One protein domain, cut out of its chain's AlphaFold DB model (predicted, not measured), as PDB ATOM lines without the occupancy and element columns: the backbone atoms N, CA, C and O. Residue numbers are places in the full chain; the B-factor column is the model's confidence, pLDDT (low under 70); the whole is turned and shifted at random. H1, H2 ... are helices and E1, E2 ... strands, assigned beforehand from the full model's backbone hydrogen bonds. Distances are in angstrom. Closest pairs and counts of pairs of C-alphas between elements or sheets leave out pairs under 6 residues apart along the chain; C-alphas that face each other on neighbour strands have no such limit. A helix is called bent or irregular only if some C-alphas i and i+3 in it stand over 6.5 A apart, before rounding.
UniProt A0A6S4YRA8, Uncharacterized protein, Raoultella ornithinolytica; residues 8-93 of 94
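AT A GLANCE: This is residues 8 to 93 of the 94 residues of an uncharacterized protein of Raoultella ornithinolytica (UniProt A0A6S4YRA8). What is the main shape? One curled, strongly twisted sheet folds back on itself like part of a barrel, its leaf E2 E1 facing its leaf E4 E5 with the bent strand E3 as the hinge; the long helix H1 packs along E1 and the short helix H2 covers part of E2. A long loop, residues 66 to 80, reaches as far as 26 A from the mean of the C-alphas. What is the make-up? The printed part has 86 residues, mixed in class, with E1 E2 H1 E3 E4 E5 H2 along the chain and an antiparallel sheet in the order E2 E1 E3 E4 E5. It is compact, with a radius of gyration of the C-alphas of 13.7 A and spans of 40 by 30 by 22 A.

IN THESE COORDINATES: Where are the first elements? E1, residues 8 to 14, begins at C-alpha 8 (9.833, 36.132, -13.519) and is 19.0 A long. E2, residues 17 to 23, is 16.8 A long, and H1, residues 32 to 44, is 18.1 A long. What follows? E3, residues 48 to 57, spans 23.0 A and bends by 77 degrees at residue 51; E4, residues 60 to 65, spans 15.8 A. E5 is residues 81 to 83, and H2, residues 86 to 91, ends at C-alpha 91 (5.939, 48.498, -26.349).

HOW THE PARTS SIT: How are the strands joined? E1 and E2 form a hairpin, with N 12 and O 20 within hydrogen-bond range at 2.8 A; E1 and E3 are antiparallel neighbours, with N 11 and O 50 within hydrogen-bond range at 2.9 A. E3 E4 E5 is a meander, each strand the antiparallel neighbour of the one before, with N 64 and O 53 at 2.8 A and N 63 and O 82 at 2.8 A. How do E2 and H1 lead to E3? E2, H1, E3 is a split strand-helix-strand unit, with E1 between its strands, and its crossover is right-handed. Where are the helices? H1 is on the sheet at a height of 9.2 A, over E1 and along the strands, with the C-alphas of Ala 12 and Leu 43 closest at 5.4 A. H2 is on the sheet and only just over E2, with 3 of its C-alphas falling on that strand; the closest C-alphas are those of Asn 20 and Val 88, 6.0 A. In H1 and H2 every O i to N i+4 pair is within hydrogen-bond range, and the two helices are apart.

THE WHOLE: How far does it reach? The two C-alphas farthest apart are those of Lys 74 and Asn 93, at 41.8 A. Is it continuous? The printed part has no cut, and the link from E4 to E5 is long, with 15 residues. Where is confidence low? Residues 69 to 74 and residue 93 have pLDDT under 70, while the mean of the printed part is 90.5.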
ATOM      1  N   LYS A   8       8.662  36.799 -12.933       95.25
ATOM      2  CA  LYS A   8       9.833  36.132 -13.519       95.25
ATOM      3  C   LYS A   8       9.909  36.380 -15.021       95.25
ATOM      4  O   LYS A   8       8.942  36.131 -15.739       95.25
ATOM      5  N   CYS A   9      11.071  36.803 -15.500       96.19
ATOM      6  CA  CYS A   9      11.288  37.095 -16.913       96.19
ATOM      7  C   CYS A   9      12.723  36.792 -17.355       96.19
ATOM      8  O   CYS A   9      13.659  36.733 -16.549       96.19
ATOM      9  N   TRP A  10      12.886  36.612 -18.661       97.00
ATOM     10  CA  TRP A  10      14.163  36.766 -19.347       97.00
ATOM     11  C   TRP A  10      14.247  38.198 -19.868       97.00
ATOM     12  O   TRP A  10      13.310  38.667 -20.509       97.00
ATOM     13  N   ALA A  11      15.341  38.891 -19.575       97.50
ATOM     14  CA  ALA A  11      15.577  40.267 -19.994       97.50
ATOM     15  C   ALA A  11      16.855  40.347 -20.832       97.50
ATOM     16  O   ALA A  11      17.878  39.778 -20.445       97.50
ATOM     17  N   ALA A  12      16.785  41.044 -21.962       97.88
ATOM     18  CA  ALA A  12      17.939  41.452 -22.747       97.88
ATOM     19  C   ALA A  12      18.523  42.729 -22.142       97.88
ATOM     20  O   ALA A  12      17.806  43.717 -21.953       97.88
ATOM     21  N   ILE A  13      19.816  42.688 -21.832       97.69
ATOM     22  CA  ILE A  13      20.547  43.794 -21.227       97.69
ATOM     23  C   ILE A  13      21.532  44.353 -22.246       97.69
ATOM     24  O   ILE A  13      22.350  43.602 -22.786       97.69
ATOM     25  N   ASN A  14      21.475  45.663 -22.453       96.19
ATOM     26  CA  ASN A  14      22.451  46.426 -23.219       96.19
ATOM     27  C   ASN A  14      22.785  47.714 -22.452       96.19
ATOM     28  O   ASN A  14      21.889  48.293 -21.841       96.19
ATOM     29  N   ASP A  15      24.059  48.110 -22.420       94.69
ATOM     30  CA  ASP A  15      24.547  49.295 -21.689       94.69
ATOM     31  C   ASP A  15      24.001  49.429 -20.248       94.69
ATOM     32  O   ASP A  15      23.562  50.493 -19.815       94.69
ATOM     33  N   ASP A  16      24.000  48.315 -19.500       95.25
ATOM     34  CA  ASP A  16      23.472  48.202 -18.129       95.25
ATOM     35  C   ASP A  16      21.990  48.612 -17.970       95.25
ATOM     36  O   ASP A  16      21.540  49.006 -16.891       95.25
ATOM     37  N   ARG A  17      21.188  48.444 -19.026       96.19
ATOM     38  CA  ARG A  17      19.736  48.679 -19.027       96.19
ATOM     39  C   ARG A  17      18.983  47.529 -19.673       96.19
ATOM     40  O   ARG A  17      19.514  46.818 -20.524       96.19
ATOM     41  N   VAL A  18      17.725  47.341 -19.280       97.25
ATOM     42  CA  VAL A  18      16.837  46.388 -19.958       97.25
ATOM     43  C   VAL A  18      16.241  47.041 -21.194       97.25
ATOM     44  O   VAL A  18      15.443  47.970 -21.080       97.25
ATOM     45  N   VAL A  19      16.580  46.479 -22.352       96.38
ATOM     46  CA  VAL A  19      16.123  46.934 -23.676       96.38
ATOM     47  C   VAL A  19      15.020  46.052 -24.266       96.38
ATOM     48  O   VAL A  19      14.348  46.442 -25.213       96.38
ATOM     49  N   ASN A  20      14.798  44.855 -23.715       96.06
ATOM     50  CA  ASN A  20      13.625  44.026 -24.003       96.06
ATOM     51  C   ASN A  20      13.465  42.942 -22.927       96.06
ATOM     52  O   ASN A  20      14.439  42.554 -22.282       96.06
ATOM     53  N   TYR A  21      12.257  42.412 -22.737       96.50
ATOM     54  CA  TYR A  21      12.031  41.265 -21.857       96.50
ATOM     55  C   TYR A  21      10.830  40.417 -22.284       96.50
ATOM     56  O   TYR A  21       9.893  40.893 -22.932       96.50
ATOM     57  N   THR A  22      10.838  39.158 -21.856       95.25
ATOM     58  CA  THR A  22       9.737  38.205 -22.016       95.25
ATOM     59  C   THR A  22       9.490  37.510 -20.687       95.25
ATOM     60  O   THR A  22      10.428  37.032 -20.045       95.25
ATOM     61  N   LEU A  23       8.233  37.466 -20.243       93.44
ATOM     62  CA  LEU A  23       7.865  36.755 -19.019       93.44
ATOM     63  C   LEU A  23       8.142  35.257 -19.168       93.44
ATOM     64  O   LEU A  23       7.931  34.685 -20.234       93.44
ATOM     65  N   MET A  24       8.556  34.614 -18.080       93.31
ATOM     66  CA  MET A  24       8.731  33.162 -18.011       93.31
ATOM     67  C   MET A  24       7.368  32.473 -17.873       93.31
ATOM     68  O   MET A  24       7.056  31.886 -16.836       93.31
ATOM     69  N   TYR A  25       6.537  32.595 -18.904       88.50
ATOM     70  CA  TYR A  25       5.230  31.964 -18.998       88.50
ATOM     71  C   TYR A  25       5.165  31.110 -20.260       88.50
ATOM     72  O   TYR A  25       5.185  31.640 -21.366       88.50
ATOM     73  N   ALA A  26       5.034  29.800 -20.074       88.94
ATOM     74  CA  ALA A  26       4.769  28.851 -21.144       88.94
ATOM     75  C   ALA A  26       3.387  28.214 -20.913       88.94
ATOM     76  O   ALA A  26       3.086  27.828 -19.777       88.94
ATOM     77  N   PRO A  27       2.542  28.078 -21.950       88.69
ATOM     78  CA  PRO A  27       1.337  27.262 -21.862       88.69
ATOM     79  C   PRO A  27       1.678  25.811 -21.502       88.69
ATOM     80  O   PRO A  27       2.675  25.273 -21.974       88.69
ATOM     81  N   ALA A  28       0.819  25.151 -20.722       90.56
ATOM     82  CA  ALA A  28       1.088  23.807 -20.192       90.56
ATOM     83  C   ALA A  28       1.307  22.718 -21.263       90.56
ATOM     84  O   ALA A  28       1.889  21.682 -20.966       90.56
ATOM     85  N   HIS A  29       0.828  22.939 -22.490       92.88
ATOM     86  CA  HIS A  29       0.938  21.991 -23.603       92.88
ATOM     87  C   HIS A  29       2.200  22.186 -24.460       92.88
ATOM     88  O   HIS A  29       2.404  21.439 -25.413       92.88
ATOM     89  N   VAL A  30       3.015  23.205 -24.177       92.81
ATOM     90  CA  VAL A  30       4.215  23.523 -24.956       92.81
ATOM     91  C   VAL A  30       5.443  22.916 -24.287       92.81
ATOM     92  O   VAL A  30       5.572  22.955 -23.064       92.81
ATOM     93  N   ASP A  31       6.372  22.400 -25.094       94.25
ATOM     94  CA  ASP A  31       7.715  22.051 -24.628       94.25
ATOM     95  C   ASP A  31       8.394  23.303 -24.052       94.25
ATOM     96  O   ASP A  31       8.721  24.259 -24.767       94.25
ATOM     97  N   TYR A  32       8.572  23.299 -22.732       92.62
ATOM     98  CA  TYR A  32       9.108  24.433 -21.997       92.62
ATOM     99  C   TYR A  32      10.524  24.802 -22.443       92.62
ATOM    100  O   TYR A  32      10.834  25.992 -22.532       92.62
ATOM    101  N   ASP A  33      11.376  23.820 -22.737       94.62
ATOM    102  CA  ASP A  33      12.766  24.077 -23.108       94.62
ATOM    103  C   ASP A  33      12.844  24.649 -24.522       94.62
ATOM    104  O   ASP A  33      13.554  25.635 -24.745       94.62
ATOM    105  N   ALA A  34      12.048  24.120 -25.453       95.06
ATOM    106  CA  ALA A  34      11.923  24.689 -26.792       95.06
ATOM    107  C   ALA A  34      11.393  26.134 -26.747       95.06
ATOM    108  O   ALA A  34      11.962  27.028 -27.377       95.06
ATOM    109  N   HIS A  35      10.352  26.389 -25.947       94.31
ATOM    110  CA  HIS A  35       9.794  27.728 -25.756       94.31
ATOM    111  C   HIS A  35      10.809  28.693 -25.139       94.31
ATOM    112  O   HIS A  35      11.033  29.785 -25.662       94.31
ATOM    113  N   ARG A  36      11.467  28.275 -24.052       95.00
ATOM    114  CA  ARG A  36      12.528  29.044 -23.400       95.00
ATOM    115  C   ARG A  36      13.621  29.402 -24.400       95.00
ATOM    116  O   ARG A  36      14.032  30.559 -24.437       95.00
ATOM    117  N   ASN A  37      14.103  28.436 -25.179       96.25
ATOM    118  CA  ASN A  37      15.178  28.663 -26.140       96.25
ATOM    119  C   ASN A  37      14.744  29.654 -27.223       96.25
ATOM    120  O   ASN A  37      15.480  30.597 -27.489       96.25
ATOM    121  N   ALA A  38      13.525  29.530 -27.754       95.88
ATOM    122  CA  ALA A  38      12.987  30.495 -28.711       95.88
ATOM    123  C   ALA A  38      12.911  31.918 -28.128       95.88
ATOM    124  O   ALA A  38      13.338  32.879 -28.769       95.88
ATOM    125  N   CYS A  39      12.421  32.070 -26.891       95.81
ATOM    126  CA  CYS A  39      12.369  33.368 -26.219       95.81
ATOM    127  C   CYS A  39      13.761  33.957 -25.966       95.81
ATOM    128  O   CYS A  39      13.961  35.152 -26.175       95.81
ATOM    129  N   VAL A  40      14.713  33.140 -25.510       96.69
ATOM    130  CA  VAL A  40      16.091  33.578 -25.254       96.69
ATOM    131  C   VAL A  40      16.763  33.993 -26.561       96.69
ATOM    132  O   VAL A  40      17.264  35.110 -26.626       96.69
ATOM    133  N   SER A  41      16.693  33.177 -27.613       97.44
ATOM    134  CA  SER A  41      17.300  33.500 -28.910       97.44
ATOM    135  C   SER A  41      16.724  34.768 -29.539       97.44
ATOM    136  O   SER A  41      17.465  35.558 -30.116       97.44
ATOM    137  N   ALA A  42      15.423  35.029 -29.383       96.75
ATOM    138  CA  ALA A  42      14.835  36.289 -29.833       96.75
ATOM    139  C   ALA A  42      15.370  37.505 -29.049       96.75
ATOM    140  O   ALA A  42      15.554  38.579 -29.617       96.75
ATOM    141  N   LEU A  43      15.623  37.349 -27.746       97.25
ATOM    142  CA  LEU A  43      16.151  38.410 -26.886       97.25
ATOM    143  C   LEU A  43      17.646  38.680 -27.118       97.25
ATOM    144  O   LEU A  43      18.081  39.818 -26.952       97.25
ATOM    145  N   GLU A  44      18.418  37.673 -27.532       97.44
ATOM    146  CA  GLU A  44      19.853  37.801 -27.832       97.44
ATOM    147  C   GLU A  44      20.139  38.811 -28.952       97.44
ATOM    148  O   GLU A  44      21.193  39.442 -28.946       97.44
ATOM    149  N   ALA A  45      19.177  39.051 -29.850       96.81
ATOM    150  CA  ALA A  45      19.277  40.090 -30.877       96.81
ATOM    151  C   ALA A  45      19.354  41.521 -30.306       96.81
ATOM    152  O   ALA A  45      19.810  42.431 -30.995       96.81
ATOM    153  N   PHE A  46      18.906  41.731 -29.064       95.62
ATOM    154  CA  PHE A  46      18.883  43.043 -28.411       95.62
ATOM    155  C   PHE A  46      20.016  43.232 -27.395       95.62
ATOM    156  O   PHE A  46      20.316  44.364 -27.025       95.62
ATOM    157  N   GLY A  47      20.631  42.151 -26.905       96.19
ATOM    158  CA  GLY A  47      21.693  42.231 -25.906       96.19
ATOM    159  C   GLY A  47      21.915  40.936 -25.130       96.19
ATOM    160  O   GLY A  47      21.410  39.867 -25.470       96.19
ATOM    161  N   THR A  48      22.669  41.027 -24.034       97.38
ATOM    162  CA  THR A  48      22.973  39.861 -23.195       97.38
ATOM    163  C   THR A  48      21.747  39.449 -22.387       97.38
ATOM    164  O   THR A  48      21.275  40.202 -21.534       97.38
ATOM    165  N   VAL A  49      21.269  38.220 -22.580       97.31
ATOM    166  CA  VAL A  49      20.068  37.733 -21.894       97.31
ATOM    167  C   VAL A  49      20.382  37.243 -20.481       97.31
ATOM    168  O   VAL A  49      21.292  36.438 -20.260       97.31
ATOM    169  N   LYS A  50      19.596  37.696 -19.501       96.62
ATOM    170  CA  LYS A  50      19.630  37.228 -18.108       96.62
ATOM    171  C   LYS A  50      18.241  36.804 -17.645       96.62
ATOM    172  O   LYS A  50      17.234  37.392 -18.017       96.62
ATOM    173  N   GLY A  51      18.191  35.783 -16.792       95.88
ATOM    174  CA  GLY A  51      16.974  35.402 -16.074       95.88
ATOM    175  C   GLY A  51      16.873  36.139 -14.741       95.88
ATOM    176  O   GLY A  51      17.879  36.304 -14.050       95.88
ATOM    177  N   GLY A  52      15.670  36.559 -14.368       96.00
ATOM    178  CA  GLY A  52      15.437  37.346 -13.162       96.00
ATOM    179  C   GLY A  52      13.961  37.606 -12.919       96.00
ATOM    180  O   GLY A  52      13.112  36.804 -13.313       96.00
ATOM    181  N   GLU A  53      13.678  38.716 -12.255       95.75
ATOM    182  CA  GLU A  53      12.331  39.154 -11.914       95.75
ATOM    183  C   GLU A  53      12.173  40.650 -12.174       95.75
ATOM    184  O   GLU A  53      13.043  41.442 -11.813       95.75
ATOM    185  N   LEU A  54      11.066  41.021 -12.812       95.56
ATOM    186  CA  LEU A  54      10.665  42.406 -12.991       95.56
ATOM    187  C   LEU A  54       9.832  42.853 -11.786       95.56
ATOM    188  O   LEU A  54       8.809  42.231 -11.480       95.56
ATOM    189  N   ILE A  55      10.252  43.938 -11.139       95.00
ATOM    190  CA  ILE A  55       9.589  44.543  -9.978       95.00
ATOM    191  C   ILE A  55       9.296  46.025 -10.226       95.00
ATOM    192  O   ILE A  55       9.910  46.661 -11.082       95.00
ATOM    193  N   TRP A  56       8.379  46.577  -9.437       94.19
ATOM    194  CA  TRP A  56       8.158  48.016  -9.328       94.19
ATOM    195  C   TRP A  56       8.724  48.506  -7.995       94.19
ATOM    196  O   TRP A  56       8.334  47.995  -6.941       94.19
ATOM    197  N   ARG A  57       9.662  49.454  -8.033       93.25
ATOM    198  CA  ARG A  57      10.315  50.037  -6.852       93.25
ATOM    199  C   ARG A  57      10.680  51.488  -7.152       93.25
ATOM    200  O   ARG A  57      11.089  51.780  -8.268       93.25
ATOM    201  N   ASP A  58      10.511  52.383  -6.181       90.38
ATOM    202  CA  ASP A  58      10.902  53.799  -6.287       90.38
ATOM    203  C   ASP A  58      10.368  54.495  -7.553       90.38
ATOM    204  O   ASP A  58      11.066  55.240  -8.232       90.38
ATOM    205  N   ASN A  59       9.102  54.224  -7.886       89.19
ATOM    206  CA  ASN A  59       8.426  54.706  -9.094       89.19
ATOM    207  C   ASN A  59       9.103  54.314 -10.424       89.19
ATOM    208  O   ASN A  59       8.932  54.998 -11.435       89.19
ATOM    209  N   GLN A  60       9.828  53.197 -10.442       92.50
ATOM    210  CA  GLN A  60      10.491  52.683 -11.630       92.50
ATOM    211  C   GLN A  60      10.371  51.157 -11.752       92.50
ATOM    212  O   GLN A  60      10.335  50.414 -10.767       92.50
ATOM    213  N   TYR A  61      10.319  50.671 -12.996       94.50
ATOM    214  CA  TYR A  61      10.457  49.248 -13.288       94.50
ATOM    215  C   TYR A  61      11.929  48.852 -13.245       94.50
ATOM    216  O   TYR A  61      12.760  49.418 -13.960       94.50
ATOM    217  N   ILE A  62      12.230  47.848 -12.427       96.56
ATOM    218  CA  ILE A  62      13.582  47.338 -12.217       96.56
ATOM    219  C   ILE A  62      13.582  45.838 -12.480       96.56
ATOM    220  O   ILE A  62      12.746  45.098 -11.961       96.56
ATOM    221  N   PHE A  63      14.542  45.377 -13.272       96.88
ATOM    222  CA  PHE A  63      14.848  43.963 -13.406       96.88
ATOM    223  C   PHE A  63      15.924  43.563 -12.399       96.88
ATOM    224  O   PHE A  63      17.030  44.102 -12.403       96.88
ATOM    225  N   VAL A  64      15.613  42.578 -11.564       96.50
ATOM    226  CA  VAL A  64      16.530  42.008 -10.578       96.50
ATOM    227  C   VAL A  64      17.041  40.673 -11.108       96.50
ATOM    228  O   VAL A  64      16.285  39.707 -11.247       96.50
ATOM    229  N   GLN A  65      18.337  40.592 -11.406       95.50
ATOM    230  CA  GLN A  65      18.946  39.380 -11.943       95.50
ATOM    231  C   GLN A  65      18.882  38.230 -10.926       95.50
ATOM    232  O   GLN A  65      19.345  38.343  -9.791       95.50
ATOM    233  N   ARG A  66      18.414  37.052 -11.351       91.88
ATOM    234  CA  ARG A  66      18.464  35.851 -10.513       91.88
ATOM    235  C   ARG A  66      19.910  35.387 -10.349       91.88
ATOM    236  O   ARG A  66      20.619  35.141 -11.322       91.88
ATOM    237  N   LEU A  67      20.320  35.181  -9.103       85.81
ATOM    238  CA  LEU A  67      21.606  34.575  -8.777       85.81
ATOM    239  C   LEU A  67      21.495  33.047  -8.809       85.81
ATOM    240  O   LEU A  67      20.754  32.446  -8.026       85.81
ATOM    241  N   THR A  68      22.252  32.403  -9.691       73.56
ATOM    242  CA  THR A  68      22.509  30.962  -9.612       73.56
ATOM    243  C   THR A  68      23.361  30.671  -8.374       73.56
ATOM    244  O   THR A  68      24.327  31.374  -8.091       73.56
ATOM    245  N   HIS A  69      22.993  29.641  -7.603       66.88
ATOM    246  CA  HIS A  69      23.703  29.215  -6.387       66.88
ATOM    247  C   HIS A  69      23.802  30.263  -5.261       66.88
ATOM    248  O   HIS A  69      24.823  30.344  -4.578       66.88
ATOM    249  N   ARG A  70      22.718  31.015  -5.011       57.84
ATOM    250  CA  ARG A  70      22.621  32.024  -3.932       57.84
ATOM    251  C   ARG A  70      23.145  31.548  -2.562       57.84
ATOM    252  O   ARG A  70      23.692  32.356  -1.825       57.84
ATOM    253  N   ASN A  71      23.037  30.252  -2.259       59.91
ATOM    254  CA  ASN A  71      23.406  29.665  -0.962       59.91
ATOM    255  C   ASN A  71      24.773  28.942  -0.946       59.91
ATOM    256  O   ASN A  71      25.080  28.264   0.028       59.91
ATOM    257  N   ARG A  72      25.589  29.012  -2.012       62.69
ATOM    258  CA  ARG A  72      26.829  28.207  -2.129       62.69
ATOM    259  C   ARG A  72      28.090  28.905  -1.588       62.69
ATOM    260  O   ARG A  72      29.158  28.304  -1.597       62.69
ATOM    261  N   GLY A  73      27.997  30.152  -1.124       64.12
ATOM    262  CA  GLY A  73      29.135  30.923  -0.607       64.12
ATOM    263  C   GLY A  73      28.916  31.434   0.818       64.12
ATOM    264  O   GLY A  73      27.782  31.665   1.220       64.12
ATOM    265  N   LYS A  74      30.013  31.653   1.559       67.31
ATOM    266  CA  LYS A  74      30.002  32.244   2.914       67.31
ATOM    267  C   LYS A  74      29.538  33.711   2.939       67.31
ATOM    268  O   LYS A  74      29.162  34.201   3.997       67.31
ATOM    269  N   SER A  75      29.526  34.380   1.784       71.44
ATOM    270  CA  SER A  75      29.059  35.759   1.622       71.44
ATOM    271  C   SER A  75      27.910  35.803   0.608       71.44
ATOM    272  O   SER A  75      28.116  35.402  -0.545       71.44
ATOM    273  N   PRO A  76      26.710  36.277   0.994       70.44
ATOM    274  CA  PRO A  76      25.609  36.477   0.059       70.44
ATOM    275  C   PRO A  76      26.012  37.484  -1.021       70.44
ATOM    276  O   PRO A  76      26.513  38.564  -0.719       70.44
ATOM    277  N   ARG A  77      25.795  37.139  -2.294       79.56
ATOM    278  CA  ARG A  77      25.950  38.099  -3.394       79.56
ATOM    279  C   ARG A  77      24.696  38.958  -3.489       79.56
ATOM    280  O   ARG A  77      23.588  38.426  -3.422       79.56
ATOM    281  N   THR A  78      24.874  40.255  -3.708       85.25
ATOM    282  CA  THR A  78      23.775  41.150  -4.079       85.25
ATOM    283  C   THR A  78      23.423  40.915  -5.552       85.25
ATOM    284  O   THR A  78      24.330  40.906  -6.394       85.25
ATOM    285  N   PRO A  79      22.147  40.660  -5.889       91.06
ATOM    286  CA  PRO A  79      21.689  40.630  -7.273       91.06
ATOM    287  C   PRO A  79      22.040  41.930  -7.995       91.06
ATOM    288  O   PRO A  79      21.936  43.003  -7.407       91.06
ATOM    289  N   LYS A  80      22.428  41.849  -9.270       94.00
ATOM    290  CA  LYS A  80      22.501  43.052 -10.101       94.00
ATOM    291  C   LYS A  80      21.088  43.511 -10.445       94.00
ATOM    292  O   LYS A  80      20.228  42.680 -10.749       94.00
ATOM    293  N   GLU A  81      20.881  44.816 -10.402       96.56
ATOM    294  CA  GLU A  81      19.619  45.466 -10.733       96.56
ATOM    295  C   GLU A  81      19.811  46.327 -11.978       96.56
ATOM    296  O   GLU A  81      20.854  46.958 -12.145       96.56
ATOM    297  N   TYR A  82      18.813  46.312 -12.855       96.94
ATOM    298  CA  TYR A  82      18.860  46.986 -14.144       96.94
ATOM    299  C   TYR A  82      17.575  47.793 -14.337       96.94
ATOM    300  O   TYR A  82      16.485  47.214 -14.247       96.94
ATOM    301  N   PRO A  83      17.662  49.105 -14.604       96.56
ATOM    302  CA  PRO A  83      16.487  49.894 -14.931       96.56
ATOM    303  C   PRO A  83      15.899  49.429 -16.267       96.56
ATOM    304  O   PRO A  83      16.634  49.064 -17.192       96.56
ATOM    305  N   VAL A  84      14.572  49.454 -16.372       94.94
ATOM    306  CA  VAL A  84      13.879  49.171 -17.633       94.94
ATOM    307  C   VAL A  84      13.624  50.462 -18.388       94.94
ATOM    308  O   VAL A  84      13.133  51.435 -17.814       94.94
ATOM    309  N   GLU A  85      13.971  50.475 -19.673       90.94
ATOM    310  CA  GLU A  85      13.726  51.637 -20.518       90.94
ATOM    311  C   GLU A  85      12.230  51.889 -20.715       90.94
ATOM    312  O   GLU A  85      11.433  50.968 -20.899       90.94
ATOM    313  N   GLN A  86      11.848  53.165 -20.714       86.81
ATOM    314  CA  GLN A  86      10.455  53.584 -20.847       86.81
ATOM    315  C   GLN A  86       9.820  53.094 -22.161       86.81
ATOM    316  O   GLN A  86       8.693  52.601 -22.156       86.81
ATOM    317  N   SER A  87      10.577  53.136 -23.260       89.44
ATOM    318  CA  SER A  87      10.178  52.621 -24.578       89.44
ATOM    319  C   SER A  87       9.786  51.138 -24.540       89.44
ATOM    320  O   SER A  87       8.836  50.714 -25.199       89.44
ATOM    321  N   VAL A  88      10.475  50.341 -23.720       90.69
ATOM    322  CA  VAL A  88      10.198  48.910 -23.542       90.69
ATOM    323  C   VAL A  88       8.879  48.710 -22.813       90.69
ATOM    324  O   VAL A  88       8.101  47.830 -23.176       90.69
ATOM    325  N   LEU A  89       8.604  49.520 -21.792       87.19
ATOM    326  CA  LEU A  89       7.347  49.458 -21.050       87.19
ATOM    327  C   LEU A  89       6.163  49.822 -21.952       87.19
ATOM    328  O   LEU A  89       5.133  49.153 -21.912       87.19
ATOM    329  N   GLU A  90       6.321  50.841 -22.791       86.38
ATOM    330  CA  GLU A  90       5.314  51.274 -23.763       86.38
ATOM    331  C   GLU A  90       5.025  50.189 -24.802       86.38
ATOM    332  O   GLU A  90       3.864  49.837 -25.011       86.38
ATOM    333  N   ALA A  91       6.068  49.571 -25.364       84.31
ATOM    334  CA  ALA A  91       5.939  48.498 -26.349       84.31
ATOM    335  C   ALA A  91       5.236  47.237 -25.811       84.31
ATOM    336  O   ALA A  91       4.675  46.470 -26.588       84.31
ATOM    337  N   LYS A  92       5.257  46.995 -24.494       80.75
ATOM    338  CA  LYS A  92       4.573  45.847 -23.864       80.75
ATOM    339  C   LYS A  92       3.123  46.143 -23.466       80.75
ATOM    340  O   LYS A  92       2.422  45.229 -23.032       80.75
ATOM    341  N   ASN A  93       2.691  47.399 -23.578       66.56
ATOM    342  CA  ASN A  93       1.347  47.852 -23.221       66.56
ATOM    343  C   ASN A  93       0.431  48.101 -24.431       66.56
ATOM    344  O   ASN A  93      -0.772  48.297 -24.215       66.56
TER     345      ASN A  93